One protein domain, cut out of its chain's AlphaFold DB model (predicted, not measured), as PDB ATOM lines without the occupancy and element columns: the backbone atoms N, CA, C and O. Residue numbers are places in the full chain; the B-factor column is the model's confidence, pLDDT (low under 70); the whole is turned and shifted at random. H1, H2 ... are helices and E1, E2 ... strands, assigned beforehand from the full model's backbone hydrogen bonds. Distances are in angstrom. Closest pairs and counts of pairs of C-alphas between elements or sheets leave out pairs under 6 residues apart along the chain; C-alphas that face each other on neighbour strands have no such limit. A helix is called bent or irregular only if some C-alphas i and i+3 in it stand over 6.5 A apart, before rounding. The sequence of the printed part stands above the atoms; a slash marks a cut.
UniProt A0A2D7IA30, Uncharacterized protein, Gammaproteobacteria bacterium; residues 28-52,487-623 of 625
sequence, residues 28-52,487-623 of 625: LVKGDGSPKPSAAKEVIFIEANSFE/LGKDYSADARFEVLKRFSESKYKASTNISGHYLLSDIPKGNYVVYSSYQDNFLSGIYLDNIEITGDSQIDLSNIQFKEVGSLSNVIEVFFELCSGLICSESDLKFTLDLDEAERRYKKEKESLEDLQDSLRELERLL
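AT A GLANCE: This is residues 28 to 52 and 487 to 623 of the 625 residues of an uncharacterized protein of Gammaproteobacteria bacterium (UniProt A0A2D7IA30). A twisted sheet of four strands, built round the long hairpin of E5 and E6, has two helices, H1 and H2, side by side and extending away from it with one end each at the sheet, while the long helix H4 begins at H2 and sticks out as an arm with residues 607 to 623. A small two-stranded pair, E4 and E7, lies beyond the sheet on the side away from H1 and H2. The printed part has 162 residues with four named helices and seven named strands, in the order E1 E2 H1 E3 E4 E5 E6 E7 H2 H3 H4; the larger sheet runs E3, E2, E5, E6, all antiparallel, and the class is mixed, helices and strands. It is only just loose, close to compact, with a radius of gyration of the C-alphas of 18.6 A, and its outline is flat, spanning 62 by 54 by 26 A.

IN THESE COORDINATES: E1 is residues 35 to 37, with C-alpha 35 at (32.398, -18.826, -41.017), and E2 is residues 43 to 47. After the cut come H1, residues 491 to 504, 20.1 A long, E3, residues 508 to 510, and E4, residues 517 to 519. E5, residues 526 to 535, is 28.6 A long; E6, residues 540 to 549, is 27.3 A long and bends by 53 degrees at residue 546. E7 is residues 554 to 556. H2, residues 568 to 579, is 18.0 A long and irregular, with C-alphas 575 and 578 7.3 A apart. H3 is residues 586 to 589. H4, residues 595 to 623, is 41.8 A long and ends with C-alpha 623 at (11.785, -6.287, -14.648).

HOW THE PARTS SIT: In the hairpin of E5 and E6, N 530 and O 545 are 2.8 A apart, within hydrogen-bond range. E2 and E5 have N 44 and O 531 at 2.8 A, and E3 and E2 have N 43 and O 510 at 2.8 A. E4 and E7 are antiparallel, with N 518 and O 555 at 3.4 A. E1 pairs with no named strand, but residues 28 to 29 pair with its residues 35 to 36. H1 only grazes the larger sheet with residues 502 to 504, and H2 with residues 568 to 571. H1 and H2 touch at a shallow tilt of 23 degrees, opposite ways; their closest C-alphas, of Ser 492 and Phe 576, are 5.5 A apart. H4 touches H2 with residues 595 to 602 alone, at a steep tilt of 62 degrees, the C-alphas of Val 571 and Ala 598 being closest at 5.4 A. H3 is close to H2 but not clearly touching, the C-alphas of Phe 575 and Leu 589 being closest at 7.9 A. Every O i to N i+4 pair is within hydrogen-bond range in H1 and H4, 6 of 8 are in H2, and H3 is too short for such a pair.

THE WHOLE: The C-alphas farthest apart, of Gly 551 and Leu 623, are 62.5 A apart. Residues 53 to 486 are not printed, and C-alphas 52 and 487 are 25.2 A apart across this cut. The link from E7 to H2, 11 residues, is long. The mean pLDDT of the printed part is 78.0; it is under 70 at residues 28 to 41, 511 to 522, 535 to 540, 552 to 561 and 581.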
ATOM      1  N   LEU A  28      35.871 -16.098 -44.781       53.38
ATOM      2  CA  LEU A  28      35.512 -17.031 -45.843       53.38
ATOM      3  C   LEU A  28      34.381 -17.927 -45.330       53.38
ATOM      4  O   LEU A  28      34.546 -18.638 -44.344       53.38
ATOM      5  N   VAL A  29      33.230 -17.920 -45.998       51.31
ATOM      6  CA  VAL A  29      32.153 -18.876 -45.710       51.31
ATOM      7  C   VAL A  29      32.496 -20.189 -46.409       51.31
ATOM      8  O   VAL A  29      32.677 -20.221 -47.630       51.31
ATOM      9  N   LYS A  30      32.631 -21.279 -45.647       51.53
ATOM     10  CA  LYS A  30      32.800 -22.622 -46.223       51.53
ATOM     11  C   LYS A  30      31.561 -23.012 -47.043       51.53
ATOM     12  O   LYS A  30      30.461 -22.525 -46.804       51.53
ATOM     13  N   GLY A  31      31.705 -24.004 -47.925       43.44
ATOM     14  CA  GLY A  31      30.563 -24.625 -48.614       43.44
ATOM     15  C   GLY A  31      29.505 -25.261 -47.688       43.44
ATOM     16  O   GLY A  31      28.422 -25.574 -48.166       43.44
ATOM     17  N   ASP A  32      29.793 -25.426 -46.389       47.69
ATOM     18  CA  ASP A  32      28.865 -25.904 -45.348       47.69
ATOM     19  C   ASP A  32      28.192 -24.772 -44.538       47.69
ATOM     20  O   ASP A  32      27.436 -25.044 -43.611       47.69
ATOM     21  N   GLY A  33      28.454 -23.502 -44.877       53.28
ATOM     22  CA  GLY A  33      27.884 -22.334 -44.200       53.28
ATOM     23  C   GLY A  33      28.616 -21.886 -42.929       53.28
ATOM     24  O   GLY A  33      28.247 -20.856 -42.369       53.28
ATOM     25  N   SER A  34      29.665 -22.590 -42.484       58.38
ATOM     26  CA  SER A  34      30.458 -22.157 -41.324       58.38
ATOM     27  C   SER A  34      31.385 -20.974 -41.672       58.38
ATOM     28  O   SER A  34      32.071 -21.021 -42.705       58.38
ATOM     29  N   PRO A  35      31.437 -19.912 -40.842       57.81
ATOM     30  CA  PRO A  35      32.398 -18.826 -41.017       57.81
ATOM     31  C   PRO A  35      33.828 -19.322 -40.751       57.81
ATOM     32  O   PRO A  35      34.059 -20.159 -39.876       57.81
ATOM     33  N   LYS A  36      34.802 -18.811 -41.512       59.34
ATOM     34  CA  LYS A  36      36.240 -19.019 -41.281       59.34
ATOM     35  C   LYS A  36      36.988 -17.694 -41.262       59.34
ATOM     36  O   LYS A  36      36.728 -16.876 -42.146       59.34
ATOM     37  N   PRO A  37      37.960 -17.508 -40.359       57.53
ATOM     38  CA  PRO A  37      38.819 -16.332 -40.388       57.53
ATOM     39  C   PRO A  37      39.596 -16.278 -41.713       57.53
ATOM     40  O   PRO A  37      40.147 -17.288 -42.155       57.53
ATOM     41  N   SER A  38      39.597 -15.111 -42.365       55.81
ATOM     42  CA  SER A  38      40.328 -14.854 -43.617       55.81
ATOM     43  C   SER A  38      41.487 -13.877 -43.439       55.81
ATOM     44  O   SER A  38      42.314 -13.801 -44.334       55.81
ATOM     45  N   ALA A  39      41.563 -13.113 -42.340       58.50
ATOM     46  CA  ALA A  39      42.645 -12.156 -42.095       58.50
ATOM     47  C   ALA A  39      42.856 -11.907 -40.586       58.50
ATOM     48  O   ALA A  39      41.897 -11.690 -39.852       58.50
ATOM     49  N   ALA A  40      44.111 -11.929 -40.129       61.47
ATOM     50  CA  ALA A  40      44.538 -11.490 -38.800       61.47
ATOM     51  C   ALA A  40      44.895  -9.993 -38.776       61.47
ATOM     52  O   ALA A  40      45.641  -9.507 -39.637       61.47
ATOM     53  N   LYS A  41      44.418  -9.281 -37.746       64.12
ATOM     54  CA  LYS A  41      44.673  -7.847 -37.537       64.12
ATOM     55  C   LYS A  41      46.127  -7.547 -37.162       64.12
ATOM     56  O   LYS A  41      46.685  -6.566 -37.649       64.12
ATOM     57  N   GLU A  42      46.733  -8.386 -36.326       75.75
ATOM     58  CA  GLU A  42      48.127  -8.273 -35.896       75.75
ATOM     59  C   GLU A  42      48.739  -9.674 -35.772       75.75
ATOM     60  O   GLU A  42      48.128 -10.572 -35.199       75.75
ATOM     61  N   VAL A  43      49.940  -9.854 -36.319       78.75
ATOM     62  CA  VAL A  43      50.735 -11.084 -36.252       78.75
ATOM     63  C   VAL A  43      52.052 -10.752 -35.566       78.75
ATOM     64  O   VAL A  43      52.764  -9.837 -35.988       78.75
ATOM     65  N   ILE A  44      52.367 -11.484 -34.506       85.81
ATOM     66  CA  ILE A  44      53.546 -11.291 -33.665       85.81
ATOM     67  C   ILE A  44      54.501 -12.459 -33.887       85.81
ATOM     68  O   ILE A  44      54.093 -13.617 -33.840       85.81
ATOM     69  N   PHE A  45      55.781 -12.147 -34.083       86.81
ATOM     70  CA  PHE A  45      56.845 -13.135 -34.229       86.81
ATOM     71  C   PHE A  45      57.784 -13.054 -33.028       86.81
ATOM     72  O   PHE A  45      58.305 -11.981 -32.714       86.81
ATOM     73  N   ILE A  46      58.002 -14.181 -32.356       90.62
ATOM     74  CA  ILE A  46      58.937 -14.310 -31.234       90.62
ATOM     75  C   ILE A  46      60.030 -15.283 -31.634       90.62
ATOM     76  O   ILE A  46      59.738 -16.426 -31.951       90.62
ATOM     77  N   GLU A  47      61.281 -14.837 -31.625       88.31
ATOM     78  CA  GLU A  47      62.420 -15.695 -31.947       88.31
ATOM     79  C   GLU A  47      62.569 -16.792 -30.878       88.31
ATOM     80  O   GLU A  47      62.869 -16.502 -29.716       88.31
ATOM     81  N   ALA A  48      62.296 -18.041 -31.257       88.88
ATOM     82  CA  ALA A  48      62.346 -19.223 -30.396       88.88
ATOM     83  C   ALA A  48      62.229 -20.508 -31.232       88.88
ATOM     84  O   ALA A  48      61.621 -20.509 -32.298       88.88
ATOM     85  N   ASN A  49      62.781 -21.619 -30.728       87.75
ATOM     86  CA  ASN A  49      62.700 -22.925 -31.398       87.75
ATOM     87  C   ASN A  49      61.294 -23.536 -31.334       87.75
ATOM     88  O   ASN A  49      60.842 -24.148 -32.297       87.75
ATOM     89  N   SER A  50      60.613 -23.371 -30.202       91.69
ATOM     90  CA  SER A  50      59.227 -23.778 -30.012       91.69
ATOM     91  C   SER A  50      58.560 -22.915 -28.942       91.69
ATOM     92  O   SER A  50      59.240 -22.278 -28.130       91.69
ATOM     93  N   PHE A  51      57.227 -22.888 -28.930       91.56
ATOM     94  CA  PHE A  51      56.474 -22.180 -27.899       91.56
ATOM     95  C   PHE A  51      56.690 -22.774 -26.505       91.56
ATOM     96  O   PHE A  51      56.892 -22.021 -25.560       91.56
ATOM     97  N   GLU A  52      56.729 -24.101 -26.376       92.38
ATOM     98  CA  GLU A  52      57.008 -24.760 -25.095       92.38
ATOM     99  C   GLU A  52      58.414 -24.410 -24.585       92.38
ATOM    100  O   GLU A  52      58.550 -23.926 -23.463       92.38
ATOM    101  N   LEU A 487      59.926 -19.128  -0.107       72.31
ATOM    102  CA  LEU A 487      59.165 -20.346  -0.403       72.31
ATOM    103  C   LEU A 487      57.730 -20.049  -0.858       72.31
ATOM    104  O   LEU A 487      57.172 -20.797  -1.654       72.31
ATOM    105  N   GLY A 488      57.140 -18.957  -0.374       71.50
ATOM    106  CA  GLY A 488      55.777 -18.531  -0.693       71.50
ATOM    107  C   GLY A 488      55.645 -17.712  -1.978       71.50
ATOM    108  O   GLY A 488      54.552 -17.226  -2.276       71.50
ATOM    109  N   LYS A 489      56.731 -17.510  -2.735       77.31
ATOM    110  CA  LYS A 489      56.707 -16.709  -3.960       77.31
ATOM    111  C   LYS A 489      56.076 -17.483  -5.125       77.31
ATOM    112  O   LYS A 489      56.508 -18.577  -5.473       77.31
ATOM    113  N   ASP A 490      55.086 -16.876  -5.779       81.38
ATOM    114  CA  ASP A 490      54.440 -17.438  -6.973       81.38
ATOM    115  C   ASP A 490      55.283 -17.161  -8.233       81.38
ATOM    116  O   ASP A 490      55.047 -16.215  -8.991       81.38
ATOM    117  N   TYR A 491      56.299 -17.999  -8.448       83.12
ATOM    118  CA  TYR A 491      57.163 -17.938  -9.632       83.12
ATOM    119  C   TYR A 491      56.383 -18.113 -10.942       83.12
ATOM    120  O   TYR A 491      56.763 -17.538 -11.966       83.12
ATOM    121  N   SER A 492      55.270 -18.851 -10.912       86.38
ATOM    122  CA  SER A 492      54.377 -19.014 -12.057       86.38
ATOM    123  C   SER A 492      53.681 -17.704 -12.425       86.38
ATOM    124  O   SER A 492      53.577 -17.385 -13.608       86.38
ATOM    125  N   ALA A 493      53.228 -16.900 -11.459       86.38
ATOM    126  CA  ALA A 493      52.668 -15.571 -11.730       86.38
ATOM    127  C   ALA A 493      53.687 -14.609 -12.359       86.38
ATOM    128  O   ALA A 493      53.367 -13.952 -13.355       86.38
ATOM    129  N   ASP A 494      54.913 -14.561 -11.834       86.69
ATOM    130  CA  ASP A 494      55.978 -13.721 -12.395       86.69
ATOM    131  C   ASP A 494      56.324 -14.155 -13.834       86.69
ATOM    132  O   ASP A 494      56.435 -13.317 -14.735       86.69
ATOM    133  N   ALA A 495      56.429 -15.469 -14.076       89.50
ATOM    134  CA  ALA A 495      56.732 -16.017 -15.395       89.50
ATOM    135  C   ALA A 495      55.603 -15.730 -16.396       89.50
ATOM    136  O   ALA A 495      55.875 -15.297 -17.517       89.50
ATOM    137  N   ARG A 496      54.332 -15.886 -15.985       90.00
ATOM    138  CA  ARG A 496      53.150 -15.510 -16.788       90.00
ATOM    139  C   ARG A 496      53.238 -14.065 -17.268       90.00
ATOM    140  O   ARG A 496      53.044 -13.789 -18.455       90.00
ATOM    141  N   PHE A 497      53.543 -13.149 -16.351       89.19
ATOM    142  CA  PHE A 497      53.662 -11.729 -16.662       89.19
ATOM    143  C   PHE A 497      54.795 -11.452 -17.661       89.19
ATOM    144  O   PHE A 497      54.581 -10.737 -18.643       89.19
ATOM    145  N   GLU A 498      55.978 -12.041 -17.459       90.56
ATOM    146  CA  GLU A 498      57.122 -11.847 -18.361       90.56
ATOM    147  C   GLU A 498      56.853 -12.423 -19.760       90.56
ATOM    148  O   GLU A 498      57.174 -11.771 -20.755       90.56
ATOM    149  N   VAL A 499      56.198 -13.585 -19.877       91.62
ATOM    150  CA  VAL A 499      55.789 -14.146 -21.179       91.62
ATOM    151  C   VAL A 499      54.876 -13.170 -21.929       91.62
ATOM    152  O   VAL A 499      55.163 -12.813 -23.074       91.62
ATOM    153  N   LEU A 500      53.800 -12.693 -21.293       89.56
ATOM    154  CA  LEU A 500      52.858 -11.757 -21.922       89.56
ATOM    155  C   LEU A 500      53.539 -10.448 -22.334       89.56
ATOM    156  O   LEU A 500      53.289  -9.922 -23.425       89.56
ATOM    157  N   LYS A 501      54.445  -9.944 -21.493       89.62
ATOM    158  CA  LYS A 501      55.256  -8.763 -21.789       89.62
ATOM    159  C   LYS A 501      56.115  -8.964 -23.039       89.62
ATOM    160  O   LYS A 501      56.135  -8.082 -23.894       89.62
ATOM    161  N   ARG A 502      56.758 -10.125 -23.211       89.19
ATOM    162  CA  ARG A 502      57.579 -10.434 -24.402       89.19
ATOM    163  C   ARG A 502      56.775 -10.443 -25.698       89.19
ATOM    164  O   ARG A 502      57.262  -9.930 -26.704       89.19
ATOM    165  N   PHE A 503      55.553 -10.971 -25.675       87.50
ATOM    166  CA  PHE A 503      54.647 -10.879 -26.824       87.50
ATOM    167  C   PHE A 503      54.238  -9.428 -27.112       87.50
ATOM    168  O   PHE A 503      54.287  -8.988 -28.261       87.50
ATOM    169  N   SER A 504      53.914  -8.652 -26.073       84.56
ATOM    170  CA  SER A 504      53.552  -7.235 -26.213       84.56
ATOM    171  C   SER A 504      54.694  -6.377 -26.773       84.56
ATOM    172  O   SER A 504      54.469  -5.529 -27.641       84.56
ATOM    173  N   GLU A 505      55.925  -6.626 -26.331       87.31
ATOM    174  CA  GLU A 505      57.132  -5.867 -26.680       87.31
ATOM    175  C   GLU A 505      57.873  -6.419 -27.911       87.31
ATOM    176  O   GLU A 505      58.974  -5.954 -28.218       87.31
ATOM    177  N   SER A 506      57.303  -7.395 -28.631       84.94
ATOM    178  CA  SER A 506      57.986  -7.988 -29.782       84.94
ATOM    179  C   SER A 506      58.404  -6.934 -30.806       84.94
ATOM    180  O   SER A 506      57.618  -6.077 -31.221       84.94
ATOM    181  N   LYS A 507      59.658  -7.046 -31.250       81.88
ATOM    182  CA  LYS A 507      60.250  -6.212 -32.299       81.88
ATOM    183  C   LYS A 507      59.637  -6.487 -33.675       81.88
ATOM    184  O   LYS A 507      59.651  -5.602 -34.528       81.88
ATOM    185  N   TYR A 508      59.127  -7.698 -33.892       82.56
ATOM    186  CA  TYR A 508      58.635  -8.163 -35.182       82.56
ATOM    187  C   TYR A 508      57.118  -8.327 -35.119       82.56
ATOM    188  O   TYR A 508      56.594  -9.316 -34.600       82.56
ATOM    189  N   LYS A 509      56.421  -7.317 -35.642       79.31
ATOM    190  CA  LYS A 509      54.962  -7.258 -35.717       79.31
ATOM    191  C   LYS A 509      54.527  -6.929 -37.128       79.31
ATOM    192  O   LYS A 509      55.166  -6.127 -37.808       79.31
ATOM    193  N   ALA A 510      53.420  -7.518 -37.541       72.25
ATOM    194  CA  ALA A 510      52.864  -7.311 -38.861       72.25
ATOM    195  C   ALA A 510      51.337  -7.401 -38.870       72.25
ATOM    196  O   ALA A 510      50.717  -7.657 -37.846       72.25
ATOM    197  N   SER A 511      50.728  -7.212 -40.039       67.75
ATOM    198  CA  SER A 511      49.296  -7.407 -40.283       67.75
ATOM    199  C   SER A 511      49.103  -8.205 -41.573       67.75
ATOM    200  O   SER A 511      49.888  -8.052 -42.511       67.75
ATOM    201  N   THR A 512      48.060  -9.031 -41.649       64.12
ATOM    202  CA  THR A 512      47.763  -9.786 -42.880       64.12
ATOM    203  C   THR A 512      47.044  -8.935 -43.925       64.12
ATOM    204  O   THR A 512      46.434  -7.913 -43.607       64.12
ATOM    205  N   ASN A 513      47.114  -9.352 -45.192       61.44
ATOM    206  CA  ASN A 513      46.240  -8.800 -46.227       61.44
ATOM    207  C   ASN A 513      44.820  -9.404 -46.143       61.44
ATOM    208  O   ASN A 513      44.569 -10.333 -45.383       61.44
ATOM    209  N   ILE A 514      43.891  -8.902 -46.967       57.72
ATOM    210  CA  ILE A 514      42.485  -9.358 -47.039       57.72
ATOM    211  C   ILE A 514      42.325 -10.873 -47.280       57.72
ATOM    212  O   ILE A 514      41.290 -11.445 -46.950       57.72
ATOM    213  N   SER A 515      43.343 -11.530 -47.838       57.03
ATOM    214  CA  SER A 515      43.356 -12.968 -48.119       57.03
ATOM    215  C   SER A 515      44.115 -13.789 -47.068       57.03
ATOM    216  O   SER A 515      44.295 -14.984 -47.270       57.03
ATOM    217  N   GLY A 516      44.581 -13.173 -45.976       59.66
ATOM    218  CA  GLY A 516      45.225 -13.876 -44.860       59.66
ATOM    219  C   GLY A 516      46.687 -14.232 -45.101       59.66
ATOM    220  O   GLY A 516      47.293 -14.938 -44.298       59.66
ATOM    221  N   HIS A 517      47.272 -13.728 -46.187       63.97
ATOM    222  CA  HIS A 517      48.661 -13.983 -46.539       63.97
ATOM    223  C   HIS A 517      49.588 -12.898 -45.993       63.97
ATOM    224  O   HIS A 517      49.241 -11.709 -45.965       63.97
ATOM    225  N   TYR A 518      50.795 -13.321 -45.621       66.25
ATOM    226  CA  TYR A 518      51.867 -12.443 -45.172       66.25
ATOM    227  C   TYR A 518      53.133 -12.629 -46.016       66.25
ATOM    228  O   TYR A 518      53.502 -13.759 -46.337       66.25
ATOM    229  N   LEU A 519      53.792 -11.521 -46.371       63.56
ATOM    230  CA  LEU A 519      55.092 -11.519 -47.043       63.56
ATOM    231  C   LEU A 519      56.170 -11.177 -46.002       63.56
ATOM    232  O   LEU A 519      56.153 -10.085 -45.440       63.56
ATOM    233  N   LEU A 520      57.091 -12.106 -45.741       65.88
ATOM    234  CA  LEU A 520      58.074 -12.035 -44.646       65.88
ATOM    235  C   LEU A 520      59.322 -11.181 -44.944       65.88
ATOM    236  O   LEU A 520      60.359 -11.382 -44.318       65.88
ATOM    237  N   SER A 521      59.265 -10.242 -45.891       64.75
ATOM    238  CA  SER A 521      60.467  -9.577 -46.427       64.75
ATOM    239  C   SER A 521      61.296  -8.799 -45.390       64.75
ATOM    240  O   SER A 521      62.480  -8.569 -45.618       64.75
ATOM    241  N   ASP A 522      60.699  -8.438 -44.248       69.00
ATOM    242  CA  ASP A 522      61.330  -7.634 -43.190       69.00
ATOM    243  C   ASP A 522      61.662  -8.430 -41.906       69.00
ATOM    244  O   ASP A 522      62.123  -7.847 -40.918       69.00
ATOM    245  N   ILE A 523      61.455  -9.756 -41.895       76.94
ATOM    246  CA  ILE A 523      61.767 -10.626 -40.748       76.94
ATOM    247  C   ILE A 523      63.055 -11.420 -41.026       76.94
ATOM    248  O   ILE A 523      63.139 -12.111 -42.043       76.94
ATOM    249  N   PRO A 524      64.083 -11.347 -40.155       82.56
ATOM    250  CA  PRO A 524      65.319 -12.102 -40.340       82.56
ATOM    251  C   PRO A 524      65.089 -13.612 -40.385       82.56
ATOM    252  O   PRO A 524      64.170 -14.130 -39.755       82.56
ATOM    253  N   LYS A 525      65.989 -14.328 -41.061       84.00
ATOM    254  CA  LYS A 525      65.993 -15.794 -41.054       84.00
ATOM    255  C   LYS A 525      66.200 -16.333 -39.637       84.00
ATOM    256  O   LYS A 525      67.065 -15.825 -38.928       84.00
ATOM    257  N   GLY A 526      65.453 -17.365 -39.261       86.50
ATOM    258  CA  GLY A 526      65.507 -17.960 -37.926       86.50
ATOM    259  C   GLY A 526      64.239 -18.734 -37.568       86.50
ATOM    260  O   GLY A 526      63.299 -18.788 -38.362       86.50
ATOM    261  N   ASN A 527      64.227 -19.318 -36.370       88.44
ATOM    262  CA  ASN A 527      63.059 -19.993 -35.809       88.44
ATOM    263  C   ASN A 527      62.194 -18.991 -35.047       88.44
ATOM    264  O   ASN A 527      62.710 -18.206 -34.247       88.44
ATOM    265  N   TYR A 528      60.887 -19.034 -35.283       87.56
ATOM    266  CA  TYR A 528      59.936 -18.149 -34.634       87.56
ATOM    267  C   TYR A 528      58.707 -18.905 -34.150       87.56
ATOM    268  O   TYR A 528      58.171 -19.764 -34.843       87.56
ATOM    269  N   VAL A 529      58.199 -18.487 -32.999       89.62
ATOM    270  CA  VAL A 529      56.814 -18.704 -32.602       89.62
ATOM    271  C   VAL A 529      55.981 -17.576 -33.195       89.62
ATOM    272  O   VAL A 529      56.237 -16.396 -32.933       89.62
ATOM    273  N   VAL A 530      54.986 -17.939 -33.993       86.12
ATOM    274  CA  VAL A 530      54.026 -17.008 -34.582       86.12
ATOM    275  C   VAL A 530      52.770 -17.015 -33.744       86.12
ATOM    276  O   VAL A 530      52.183 -18.068 -33.514       86.12
ATOM    277  N   TYR A 531      52.335 -15.832 -33.334       87.06
ATOM    278  CA  TYR A 531      51.098 -15.636 -32.602       87.06
ATOM    279  C   TYR A 531      50.201 -14.630 -33.312       87.06
ATOM    280  O   TYR A 531      50.651 -13.571 -33.747       87.06
ATOM    281  N   SER A 532      48.911 -14.936 -33.376       81.38
ATOM    282  CA  SER A 532      47.881 -13.981 -33.770       81.38
ATOM    283  C   SER A 532      46.607 -14.231 -32.975       81.38
ATOM    284  O   SER A 532      46.168 -15.372 -32.844       81.38
ATOM    285  N   SER A 533      45.979 -13.167 -32.483       77.00
ATOM    286  CA  SER A 533      44.661 -13.228 -31.845       77.00
ATOM    287  C   SER A 533      43.545 -13.022 -32.864       77.00
ATOM    288  O   SER A 533      43.615 -12.094 -33.674       77.00
ATOM    289  N   TYR A 534      42.481 -13.811 -32.758       73.06
ATOM    290  CA  TYR A 534      41.232 -13.608 -33.486       73.06
ATOM    291  C   TYR A 534      40.112 -13.418 -32.473       73.06
ATOM    292  O   TYR A 534      39.950 -14.243 -31.577       73.06
ATOM    293  N   GLN A 535      39.351 -12.339 -32.615       64.06
ATOM    294  CA  GLN A 535      38.205 -12.073 -31.761       64.06
ATOM    295  C   GLN A 535      37.122 -11.371 -32.576       64.06
ATOM    296  O   GLN A 535      37.324 -10.242 -33.019       64.06
ATOM    297  N   ASP A 536      35.978 -12.030 -32.734       61.38
ATOM    298  CA  ASP A 536      34.752 -11.434 -33.262       61.38
ATOM    299  C   ASP A 536      33.522 -11.885 -32.445       61.38
ATOM    300  O   ASP A 536      33.641 -12.443 -31.352       61.38
ATOM    301  N   ASN A 537      32.320 -11.621 -32.964       56.72
ATOM    302  CA  ASN A 537      31.063 -11.981 -32.302       56.72
ATOM    303  C   ASN A 537      30.745 -13.493 -32.325       56.72
ATOM    304  O   ASN A 537      29.776 -13.900 -31.687       56.72
ATOM    305  N   PHE A 538      31.495 -14.316 -33.066       57.41
ATOM    306  CA  PHE A 538      31.176 -15.726 -33.328       57.41
ATOM    307  C   PHE A 538      32.309 -16.698 -32.947       57.41
ATOM    308  O   PHE A 538      32.036 -17.842 -32.581       57.41
ATOM    309  N   LEU A 539      33.567 -16.258 -33.003       63.06
ATOM    310  CA  LEU A 539      34.799 -17.010 -32.790       63.06
ATOM    311  C   LEU A 539      35.807 -16.151 -32.007       63.06
ATOM    312  O   LEU A 539      36.111 -15.013 -32.362       63.06
ATOM    313  N   SER A 540      36.391 -16.733 -30.961       67.88
ATOM    314  CA  SER A 540      37.548 -16.154 -30.276       67.88
ATOM    315  C   SER A 540      38.574 -17.243 -30.022       67.88
ATOM    316  O   SER A 540      38.247 -18.325 -29.535       67.88
ATOM    317  N   GLY A 541      39.818 -16.967 -30.382       74.88
ATOM    318  CA  GLY A 541      40.892 -17.940 -30.321       74.88
ATOM    319  C   GLY A 541      42.197 -17.361 -30.828       74.88
ATOM    320  O   GLY A 541      42.323 -16.160 -31.085       74.88
ATOM    321  N   ILE A 542      43.193 -18.223 -30.962       82.25
ATOM    322  CA  ILE A 542      44.535 -17.814 -31.360       82.25
ATOM    323  C   ILE A 542      45.034 -18.700 -32.492       82.25
ATOM    324  O   ILE A 542      44.678 -19.871 -32.591       82.25
ATOM    325  N   TYR A 543      45.883 -18.136 -33.335       80.94
ATOM    326  CA  TYR A 543      46.801 -18.907 -34.156       80.94
ATOM    327  C   TYR A 543      48.140 -18.939 -33.435       80.94
ATOM    328  O   TYR A 543      48.639 -17.890 -33.014       80.94
ATOM    329  N   LEU A 544      48.687 -20.138 -33.287       84.56
ATOM    330  CA  LEU A 544      49.964 -20.372 -32.639       84.56
ATOM    331  C   LEU A 544      50.701 -21.468 -33.403       84.56
ATOM    332  O   LEU A 544      50.208 -22.591 -33.479       84.56
ATOM    333  N   ASP A 545      51.856 -21.139 -33.974       84.25
ATOM    334  CA  ASP A 545      52.660 -22.102 -34.733       84.25
ATOM    335  C   ASP A 545      54.160 -21.841 -34.565       84.25
ATOM    336  O   ASP A 545      54.580 -20.710 -34.307       84.25
ATOM    337  N   ASN A 546      54.965 -22.889 -34.730       87.31
ATOM    338  CA  ASN A 546      56.423 -22.810 -34.733       87.31
ATOM    339  C   ASN A 546      56.902 -22.875 -36.186       87.31
ATOM    340  O   ASN A 546      56.674 -23.871 -36.871       87.31
ATOM    341  N   ILE A 547      57.581 -21.834 -36.660       83.50
ATOM    342  CA  ILE A 547      58.032 -21.729 -38.051       83.50
ATOM    343  C   ILE A 547      59.544 -21.532 -38.139       83.50
ATOM    344  O   ILE A 547      60.158 -20.920 -37.268       83.50
ATOM    345  N   GLU A 548      60.129 -21.958 -39.256       84.81
ATOM    346  CA  GLU A 548      61.492 -21.600 -39.648       84.81
ATOM    347  C   GLU A 548      61.446 -20.693 -40.887       84.81
ATOM    348  O   GLU A 548      60.927 -21.070 -41.942       84.81
ATOM    349  N   ILE A 549      62.008 -19.488 -40.782       82.62
ATOM    350  CA  ILE A 549      62.132 -18.543 -41.896       82.62
ATOM    351  C   ILE A 549      63.497 -18.751 -42.556       82.62
ATOM    352  O   ILE A 549      64.530 -18.365 -42.010       82.62
ATOM    353  N   THR A 550      63.515 -19.324 -43.762       77.50
ATOM    354  CA  THR A 550      64.755 -19.626 -44.510       77.50
ATOM    355  C   THR A 550      65.048 -18.636 -45.654       77.50
ATOM    356  O   THR A 550      66.155 -18.639 -46.210       77.50
ATOM    357  N   GLY A 551      64.116 -17.725 -45.979       70.12
ATOM    358  CA  GLY A 551      64.210 -16.716 -47.052       70.12
ATOM    359  C   GLY A 551      62.895 -15.956 -47.280       70.12
ATOM    360  O   GLY A 551      62.071 -15.906 -46.368       70.12
ATOM    361  N   ASP A 552      62.686 -15.405 -48.486       64.00
ATOM    362  CA  ASP A 552      61.410 -14.796 -48.909       64.00
ATOM    363  C   ASP A 552      60.309 -15.861 -48.895       64.00
ATOM    364  O   ASP A 552      60.106 -16.606 -49.854       64.00
ATOM    365  N   SER A 553      59.644 -15.973 -47.753       58.72
ATOM    366  CA  SER A 553      58.662 -17.013 -47.479       58.72
ATOM    367  C   SER A 553      57.294 -16.346 -47.354       58.72
ATOM    368  O   SER A 553      57.162 -15.276 -46.753       58.72
ATOM    369  N   GLN A 554      56.270 -16.952 -47.947       63.16
ATOM    370  CA  GLN A 554      54.882 -16.572 -47.710       63.16
ATOM    371  C   GLN A 554      54.330 -17.526 -46.655       63.16
ATOM    372  O   GLN A 554      54.350 -18.738 -46.865       63.16
ATOM    373  N   ILE A 555      53.858 -16.994 -45.527       65.56
ATOM    374  CA  ILE A 555      53.129 -17.807 -44.547       65.56
ATOM    375  C   ILE A 555      51.658 -17.750 -44.922       65.56
ATOM    376  O   ILE A 555      51.083 -16.666 -45.084       65.56
ATOM    377  N   ASP A 556      51.058 -18.925 -45.057       62.16
ATOM    378  CA  ASP A 556      49.615 -19.069 -45.062       62.16
ATOM    379  C   ASP A 556      49.165 -19.353 -43.628       62.16
ATOM    380  O   ASP A 556      49.450 -20.425 -43.088       62.16
ATOM    381  N   LEU A 557      48.464 -18.399 -43.009       63.41
ATOM    382  CA  LEU A 557      47.802 -18.599 -41.714       63.41
ATOM    383  C   LEU A 557      46.546 -19.467 -41.904       63.41
ATOM    384  O   LEU A 557      45.428 -19.098 -41.541       63.41
ATOM    385  N   SER A 558      46.731 -20.623 -42.540       55.00
ATOM    386  CA  SER A 558      45.668 -21.555 -42.869       55.00
ATOM    387  C   SER A 558      45.059 -22.148 -41.592       55.00
ATOM    388  O   SER A 558      45.731 -22.367 -40.585       55.00
ATOM    389  N   ASN A 559      43.755 -22.429 -41.647       56.28
ATOM    390  CA  ASN A 559      42.890 -22.793 -40.512       56.28
ATOM    391  C   ASN A 559      43.283 -24.052 -39.701       56.28
ATOM    392  O   ASN A 559      42.557 -24.404 -38.779       56.28
ATOM    393  N   ILE A 560      44.357 -24.769 -40.040       60.94
ATOM    394  CA  ILE A 560      44.740 -26.015 -39.349       60.94
ATOM    395  C   ILE A 560      45.355 -25.725 -37.969       60.94
ATOM    396  O   ILE A 560      45.196 -26.530 -37.057       60.94
ATOM    397  N   GLN A 561      45.997 -24.565 -37.798       69.94
ATOM    398  CA  GLN A 561      46.679 -24.173 -36.553       69.94
ATOM    399  C   GLN A 561      45.884 -23.160 -35.711       69.94
ATOM    400  O   GLN A 561      46.404 -22.591 -34.753       69.94
ATOM    401  N   PHE A 562      44.617 -22.913 -36.061       76.12
ATOM    402  CA  PHE A 562      43.717 -22.137 -35.212       76.12
ATOM    403  C   PHE A 562      43.305 -22.969 -33.993       76.12
ATOM    404  O   PHE A 562      42.909 -24.128 -34.132       76.12
ATOM    405  N   LYS A 563      43.376 -22.364 -32.809       80.69
ATOM    406  CA  LYS A 563      43.036 -22.973 -31.524       80.69
ATOM    407  C   LYS A 563      41.972 -22.133 -30.824       80.69
ATOM    408  O   LYS A 563      42.178 -20.943 -30.575       80.69
ATOM    409  N   GLU A 564      40.843 -22.748 -30.474       79.50
ATOM    410  CA  GLU A 564      39.735 -22.090 -29.766       79.50
ATOM    411  C   GLU A 564      40.012 -22.045 -28.252       79.50
ATOM    412  O   GLU A 564      39.281 -22.584 -27.436       79.50
ATOM    413  N   VAL A 565      41.123 -21.419 -27.866       81.31
ATOM    414  CA  VAL A 565      41.610 -21.350 -26.471       81.31
ATOM    415  C   VAL A 565      41.291 -20.011 -25.796       81.31
ATOM    416  O   VAL A 565      41.789 -19.720 -24.708       81.31
ATOM    417  N   GLY A 566      40.497 -19.160 -26.455       80.69
ATOM    418  CA  GLY A 566      40.118 -17.828 -25.985       80.69
ATOM    419  C   GLY A 566      41.223 -16.788 -26.115       80.69
ATOM    420  O   GLY A 566      41.093 -15.847 -26.895       80.69
ATOM    421  N   SER A 567      42.313 -16.950 -25.362       83.50
ATOM    422  CA  SER A 567      43.446 -16.019 -25.351       83.50
ATOM    423  C   SER A 567      44.774 -16.721 -25.078       83.50
ATOM    424  O   SER A 567      44.820 -17.833 -24.557       83.50
ATOM    425  N   LEU A 568      45.877 -16.028 -25.373       87.12
ATOM    426  CA  LEU A 568      47.220 -16.498 -25.030       87.12
ATOM    427  C   LEU A 568      47.403 -16.656 -23.511       87.12
ATOM    428  O   LEU A 568      48.094 -17.566 -23.073       87.12
ATOM    429  N   SER A 569      46.754 -15.803 -22.708       87.56
ATOM    430  CA  SER A 569      46.857 -15.842 -21.244       87.56
ATOM    431  C   SER A 569      46.372 -17.170 -20.666       87.56
ATOM    432  O   SER A 569      47.033 -17.714 -19.791       87.56
ATOM    433  N   ASN A 570      45.264 -17.708 -21.187       87.56
ATOM    434  CA  ASN A 570      44.710 -18.991 -20.749       87.56
ATOM    435  C   ASN A 570      45.686 -20.149 -21.028       87.56
ATOM    436  O   ASN A 570      45.928 -20.984 -20.165       87.56
ATOM    437  N   VAL A 571      46.331 -20.154 -22.201       90.31
ATOM    438  CA  VAL A 571      47.338 -21.174 -22.545       90.31
ATOM    439  C   VAL A 571      48.541 -21.123 -21.599       90.31
ATOM    440  O   VAL A 571      48.996 -22.157 -21.118       90.31
ATOM    441  N   ILE A 572      49.051 -19.923 -21.310       92.25
ATOM    442  CA  ILE A 572      50.196 -19.748 -20.404       92.25
ATOM    443  C   ILE A 572      49.811 -20.136 -18.966       92.25
ATOM    444  O   ILE A 572      50.619 -20.714 -18.242       92.25
ATOM    445  N   GLU A 573      48.586 -19.824 -18.542       89.50
ATOM    446  CA  GLU A 573      48.081 -20.182 -17.217       89.50
ATOM    447  C   GLU A 573      47.996 -21.691 -17.012       89.50
ATOM    448  O   GLU A 573      48.521 -22.180 -16.015       89.50
ATOM    449  N   VAL A 574      47.425 -22.419 -17.973       90.50
ATOM    450  CA  VAL A 574      47.387 -23.889 -17.938       90.50
ATOM    451  C   VAL A 574      48.798 -24.472 -17.893       90.50
ATOM    452  O   VAL A 574      49.061 -25.369 -17.097       90.50
ATOM    453  N   PHE A 575      49.730 -23.930 -18.682       92.31
ATOM    454  CA  PHE A 575      51.106 -24.428 -18.722       92.31
ATOM    455  C   PHE A 575      51.843 -24.298 -17.377       92.31
ATOM    456  O   PHE A 575      52.549 -25.218 -16.968       92.31
ATOM    457  N   PHE A 576      51.679 -23.176 -16.668       92.56
ATOM    458  CA  PHE A 576      52.382 -22.925 -15.401       92.56
ATOM    459  C   PHE A 576      51.615 -23.347 -14.141       92.56
ATOM    460  O   PHE A 576      52.128 -23.170 -13.031       92.56
ATOM    461  N   GLU A 577      50.412 -23.904 -14.278       87.50
ATOM    462  CA  GLU A 577      49.558 -24.285 -13.148       87.50
ATOM    463  C   GLU A 577      50.227 -25.310 -12.224       87.50
ATOM    464  O   GLU A 577      50.180 -25.156 -11.004       87.50
ATOM    465  N   LEU A 578      50.918 -26.305 -12.793       82.31
ATOM    466  CA  LEU A 578      51.628 -27.343 -12.031       82.31
ATOM    467  C   LEU A 578      52.752 -26.786 -11.147       82.31
ATOM    468  O   LEU A 578      53.161 -27.431 -10.185       82.31
ATOM    469  N   CYS A 579      53.219 -25.577 -11.452       83.12
ATOM    470  CA  CYS A 579      54.288 -24.892 -10.735       83.12
ATOM    471  C   CYS A 579      53.765 -23.777  -9.819       83.12
ATOM    472  O   CYS A 579      54.546 -23.028  -9.233       83.12
ATOM    473  N   SER A 580      52.443 -23.643  -9.682       75.38
ATOM    474  CA  SER A 580      51.831 -22.687  -8.762       75.38
ATOM    475  C   SER A 580      52.122 -23.101  -7.314       75.38
ATOM    476  O   SER A 580      51.592 -24.093  -6.817       75.38
ATOM    477  N   GLY A 581      53.006 -22.357  -6.644       66.12
ATOM    478  CA  GLY A 581      53.430 -22.624  -5.262       66.12
ATOM    479  C   GLY A 581      54.578 -23.631  -5.100       66.12
ATOM    480  O   GLY A 581      54.869 -24.028  -3.974       66.12
ATOM    481  N   LEU A 582      55.237 -24.037  -6.191       72.25
ATOM    482  CA  LEU A 582      56.422 -24.904  -6.181       72.25
ATOM    483  C   LEU A 582      57.474 -24.380  -7.173       72.25
ATOM    484  O   LEU A 582      57.146 -23.743  -8.172       72.25
ATOM    485  N   ILE A 583      58.752 -24.665  -6.919       77.38
ATOM    486  CA  ILE A 583      59.831 -24.386  -7.879       77.38
ATOM    487  C   ILE A 583      59.977 -25.602  -8.798       77.38
ATOM    488  O   ILE A 583      60.350 -26.676  -8.333       77.38
ATOM    489  N   CYS A 584      59.709 -25.426 -10.091       79.62
ATOM    490  CA  CYS A 584      59.841 -26.476 -11.102       79.62
ATOM    491  C   CYS A 584      61.208 -26.460 -11.798       79.62
ATOM    492  O   CYS A 584      61.770 -25.402 -12.093       79.62
ATOM    493  N   SER A 585      61.720 -27.647 -12.113       78.75
ATOM    494  CA  SER A 585      62.871 -27.850 -12.996       78.75
ATOM    495  C   SER A 585      62.455 -27.891 -14.473       78.75
ATOM    496  O   SER A 585      61.274 -28.001 -14.799       78.75
ATOM    497  N   GLU A 586      63.427 -27.850 -15.395       82.56
ATOM    498  CA  GLU A 586      63.158 -28.020 -16.837       82.56
ATOM    499  C   GLU A 586      62.397 -29.324 -17.124       82.56
ATOM    500  O   GLU A 586      61.468 -29.339 -17.926       82.56
ATOM    501  N   SER A 587      62.763 -30.418 -16.446       81.06
ATOM    502  CA  SER A 587      62.108 -31.718 -16.618       81.06
ATOM    503  C   SER A 587      60.653 -31.734 -16.160       81.06
ATOM    504  O   SER A 587      59.875 -32.497 -16.722       81.06
ATOM    505  N   ASP A 588      60.286 -30.901 -15.184       82.19
ATOM    506  CA  ASP A 588      58.914 -30.838 -14.668       82.19
ATOM    507  C   ASP A 588      57.972 -30.102 -15.635       82.19
ATOM    508  O   ASP A 588      56.768 -30.332 -15.612       82.19
ATOM    509  N   LEU A 589      58.517 -29.231 -16.495       86.38
ATOM    510  CA  LEU A 589      57.772 -28.407 -17.456       86.38
ATOM    511  C   LEU A 589      57.793 -28.944 -18.893       86.38
ATOM    512  O   LEU A 589      57.136 -28.398 -19.774       86.38
ATOM    513  N   LYS A 590      58.600 -29.965 -19.176       89.44
ATOM    514  CA  LYS A 590      58.754 -30.484 -20.534       89.44
ATOM    515  C   LYS A 590      57.620 -31.442 -20.874       89.44
ATOM    516  O   LYS A 590      57.326 -32.346 -20.096       89.44
ATOM    517  N   PHE A 591      57.057 -31.306 -22.072       88.12
ATOM    518  CA  PHE A 591      55.908 -32.080 -22.549       88.12
ATOM    519  C   PHE A 591      54.622 -31.843 -21.739       88.12
ATOM    520  O   PHE A 591      53.758 -32.721 -21.696       88.12
ATOM    521  N   THR A 592      54.490 -30.679 -21.099       89.56
ATOM    522  CA  THR A 592      53.303 -30.304 -20.310       89.56
ATOM    523  C   THR A 592      52.427 -29.260 -21.002       89.56
ATOM    524  O   THR A 592      51.359 -28.926 -20.489       89.56
ATOM    525  N   LEU A 593      52.830 -28.748 -22.173       90.00
ATOM    526  CA  LEU A 593      51.987 -27.857 -22.970       90.00
ATOM    527  C   LEU A 593      50.742 -28.586 -23.492       90.00
ATOM    528  O   LEU A 593      50.795 -29.301 -24.491       90.00
ATOM    529  N   ASP A 594      49.608 -28.332 -22.841       90.75
ATOM    530  CA  ASP A 594      48.316 -28.934 -23.166       90.75
ATOM    531  C   ASP A 594      47.332 -27.888 -23.719       90.75
ATOM    532  O   ASP A 594      46.630 -27.175 -22.995       90.75
ATOM    533  N   LEU A 595      47.303 -27.776 -25.049       88.12
ATOM    534  CA  LEU A 595      46.388 -26.870 -25.748       88.12
ATOM    535  C   LEU A 595      44.935 -27.365 -25.720       88.12
ATOM    536  O   LEU A 595      44.025 -26.539 -25.805       88.12
ATOM    537  N   ASP A 596      44.716 -28.675 -25.588       88.94
ATOM    538  CA  ASP A 596      43.375 -29.263 -25.548       88.94
ATOM    539  C   ASP A 596      42.711 -28.960 -24.196       88.94
ATOM    540  O   ASP A 596      41.533 -28.595 -24.138       88.94
ATOM    541  N   GLU A 597      43.479 -29.018 -23.105       90.62
ATOM    542  CA  GLU A 597      43.041 -28.590 -21.774       90.62
ATOM    543  C   GLU A 597      42.730 -27.087 -21.729       90.62
ATOM    544  O   GLU A 597      41.697 -26.686 -21.183       90.62
ATOM    545  N   ALA A 598      43.565 -26.248 -22.352       88.62
ATOM    546  CA  ALA A 598      43.291 -24.815 -22.467       88.62
ATOM    547  C   ALA A 598      41.987 -24.537 -23.239       88.62
ATOM    548  O   ALA A 598      41.170 -23.717 -22.808       88.62
ATOM    549  N   GLU A 599      41.744 -25.248 -24.344       88.19
ATOM    550  CA  GLU A 599      40.505 -25.145 -25.126       88.19
ATOM    551  C   GLU A 599      39.289 -25.603 -24.311       88.19
ATOM    552  O   GLU A 599      38.253 -24.929 -24.286       88.19
ATOM    553  N   ARG A 600      39.422 -26.708 -23.570       89.75
ATOM    554  CA  ARG A 600      38.370 -27.224 -22.687       89.75
ATOM    555  C   ARG A 600      37.989 -26.219 -21.598       89.75
ATOM    556  O   ARG A 600      36.796 -26.033 -21.343       89.75
ATOM    557  N   ARG A 601      38.969 -25.570 -20.953       88.19
ATOM    558  CA  ARG A 601      38.715 -24.535 -19.929       88.19
ATOM    559  C   ARG A 601      38.006 -23.328 -20.517       88.19
ATOM    560  O   ARG A 601      36.997 -22.895 -19.966       88.19
ATOM    561  N   TYR A 602      38.470 -22.859 -21.668       86.38
ATOM    562  CA  TYR A 602      37.856 -21.727 -22.347       86.38
ATOM    563  C   TYR A 602      36.394 -21.997 -22.738       86.38
ATOM    564  O   TYR A 602      35.524 -21.167 -22.477       86.38
ATOM    565  N   LYS A 603      36.088 -23.175 -23.301       86.44
ATOM    566  CA  LYS A 603      34.704 -23.559 -23.640       86.44
ATOM    567  C   LYS A 603      33.791 -23.546 -22.419       86.44
ATOM    568  O   LYS A 603      32.700 -22.985 -22.482       86.44
ATOM    569  N   LYS A 604      34.269 -24.071 -21.289       88.88
ATOM    570  CA  LYS A 604      33.529 -24.055 -20.020       88.88
ATOM    571  C   LYS A 604      33.269 -22.632 -19.507       88.88
ATOM    572  O   LYS A 604      32.185 -22.351 -18.996       88.88
ATOM    573  N   GLU A 605      34.245 -21.733 -19.619       84.56
ATOM    574  CA  GLU A 605      34.069 -20.323 -19.243       84.56
ATOM    575  C   GLU A 605      33.065 -19.610 -20.150       84.56
ATOM    576  O   GLU A 605      32.225 -18.856 -19.657       84.56
ATOM    577  N   LYS A 606      33.108 -19.884 -21.457       83.06
ATOM    578  CA  LYS A 606      32.162 -19.339 -22.434       83.06
ATOM    579  C   LYS A 606      30.728 -19.789 -22.147       83.06
ATOM    580  O   LYS A 606      29.854 -18.934 -22.055       83.06
ATOM    581  N   GLU A 607      30.508 -21.086 -21.920       86.12
ATOM    582  CA  GLU A 607      29.204 -21.631 -21.502       86.12
ATOM    583  C   GLU A 607      28.705 -20.950 -20.218       86.12
ATOM    584  O   GLU A 607      27.571 -20.487 -20.152       86.12
ATOM    585  N   SER A 608      29.584 -20.787 -19.223       84.50
ATOM    586  CA  SER A 608      29.229 -20.134 -17.953       84.50
ATOM    587  C   SER A 608      28.852 -18.654 -18.128       84.50
ATOM    588  O   SER A 608      27.997 -18.136 -17.406       84.50
ATOM    589  N   LEU A 609      29.491 -17.949 -19.068       82.44
ATOM    590  CA  LEU A 609      29.172 -16.560 -19.403       82.44
ATOM    591  C   LEU A 609      27.868 -16.441 -20.197       82.44
ATOM    592  O   LEU A 609      27.115 -15.497 -19.960       82.44
ATOM    593  N   GLU A 610      27.594 -17.373 -21.109       83.75
ATOM    594  CA  GLU A 610      26.331 -17.450 -21.853       83.75
ATOM    595  C   GLU A 610      25.158 -17.726 -20.898       83.75
ATOM    596  O   GLU A 610      24.195 -16.957 -20.892       83.75
ATOM    597  N   ASP A 611      25.295 -18.700 -19.993       85.69
ATOM    598  CA  ASP A 611      24.314 -18.989 -18.937       85.69
ATOM    599  C   ASP A 611      24.042 -17.760 -18.053       85.69
ATOM    600  O   ASP A 611      22.895 -17.457 -17.695       85.69
ATOM    601  N   LEU A 612      25.096 -17.013 -17.700       85.19
ATOM    602  CA  LEU A 612      24.975 -15.783 -16.923       85.19
ATOM    603  C   LEU A 612      24.260 -14.676 -17.715       85.19
ATOM    604  O   LEU A 612      23.420 -13.972 -17.155       85.19
ATOM    605  N   GLN A 613      24.572 -14.510 -19.002       83.31
ATOM    606  CA  GLN A 613      23.927 -13.514 -19.865       83.31
ATOM    607  C   GLN A 613      22.453 -13.836 -20.120       83.31
ATOM    608  O   GLN A 613      21.625 -12.924 -20.085       83.31
ATOM    609  N   ASP A 614      22.105 -15.105 -20.322       85.12
ATOM    610  CA  ASP A 614      20.716 -15.545 -20.462       85.12
ATOM    611  C   ASP A 614      19.945 -15.360 -19.153       85.12
ATOM    612  O   ASP A 614      18.824 -14.842 -19.159       85.12
ATOM    613  N   SER A 615      20.581 -15.655 -18.015       85.38
ATOM    614  CA  SER A 615      20.027 -15.354 -16.688       85.38
ATOM    615  C   SER A 615      19.777 -13.853 -16.496       85.38
ATOM    616  O   SER A 615      18.742 -13.463 -15.954       85.38
ATOM    617  N   LEU A 616      20.691 -12.994 -16.963       83.88
ATOM    618  CA  LEU A 616      20.539 -11.536 -16.908       83.88
ATOM    619  C   LEU A 616      19.441 -11.024 -17.853       83.88
ATOM    620  O   LEU A 616      18.664 -10.160 -17.452       83.88
ATOM    621  N   ARG A 617      19.316 -11.573 -19.067       84.31
ATOM    622  CA  ARG A 617      18.231 -11.226 -20.007       84.31
ATOM    623  C   ARG A 617      16.859 -11.633 -19.484       84.31
ATOM    624  O   ARG A 617      15.902 -10.874 -19.635       84.31
ATOM    625  N   GLU A 618      16.745 -12.805 -18.859       84.12
ATOM    626  CA  GLU A 618      15.490 -13.229 -18.229       84.12
ATOM    627  C   GLU A 618      15.144 -12.327 -17.037       84.12
ATOM    628  O   GLU A 618      13.988 -11.931 -16.877       84.12
ATOM    629  N   LEU A 619      16.143 -11.911 -16.251       80.75
ATOM    630  CA  LEU A 619      15.961 -10.920 -15.189       80.75
ATOM    631  C   LEU A 619      15.471  -9.568 -15.746       80.75
ATOM    632  O   LEU A 619      14.518  -9.000 -15.216       80.75
ATOM    633  N   GLU A 620      16.069  -9.063 -16.829       81.88
ATOM    634  CA  GLU A 620      15.633  -7.829 -17.503       81.88
ATOM    635  C   GLU A 620      14.201  -7.946 -18.048       81.88
ATOM    636  O   GLU A 620      13.414  -7.007 -17.911       81.88
ATOM    637  N   ARG A 621      13.820  -9.107 -18.597       80.69
ATOM    638  CA  ARG A 621      12.452  -9.382 -19.070       80.69
ATOM    639  C   ARG A 621      11.436  -9.390 -17.929       80.69
ATOM    640  O   ARG A 621      10.335  -8.871 -18.098       80.69
ATOM    641  N   LEU A 622      11.799  -9.951 -16.775       79.50
ATOM    642  CA  LEU A 622      10.964  -9.949 -15.567       79.50
ATOM    643  C   LEU A 622      10.815  -8.549 -14.951       79.50
ATOM    644  O   LEU A 622       9.816  -8.287 -14.285       79.50
ATOM    645  N   LEU A 623      11.784  -7.658 -15.171       77.00
ATOM    646  CA  LEU A 623      11.785  -6.287 -14.648       77.00
ATOM    647  C   LEU A 623      11.218  -5.241 -15.632       77.00
ATOM    648  O   LEU A 623      10.932  -4.121 -15.211       77.00
TER     649      LEU A 623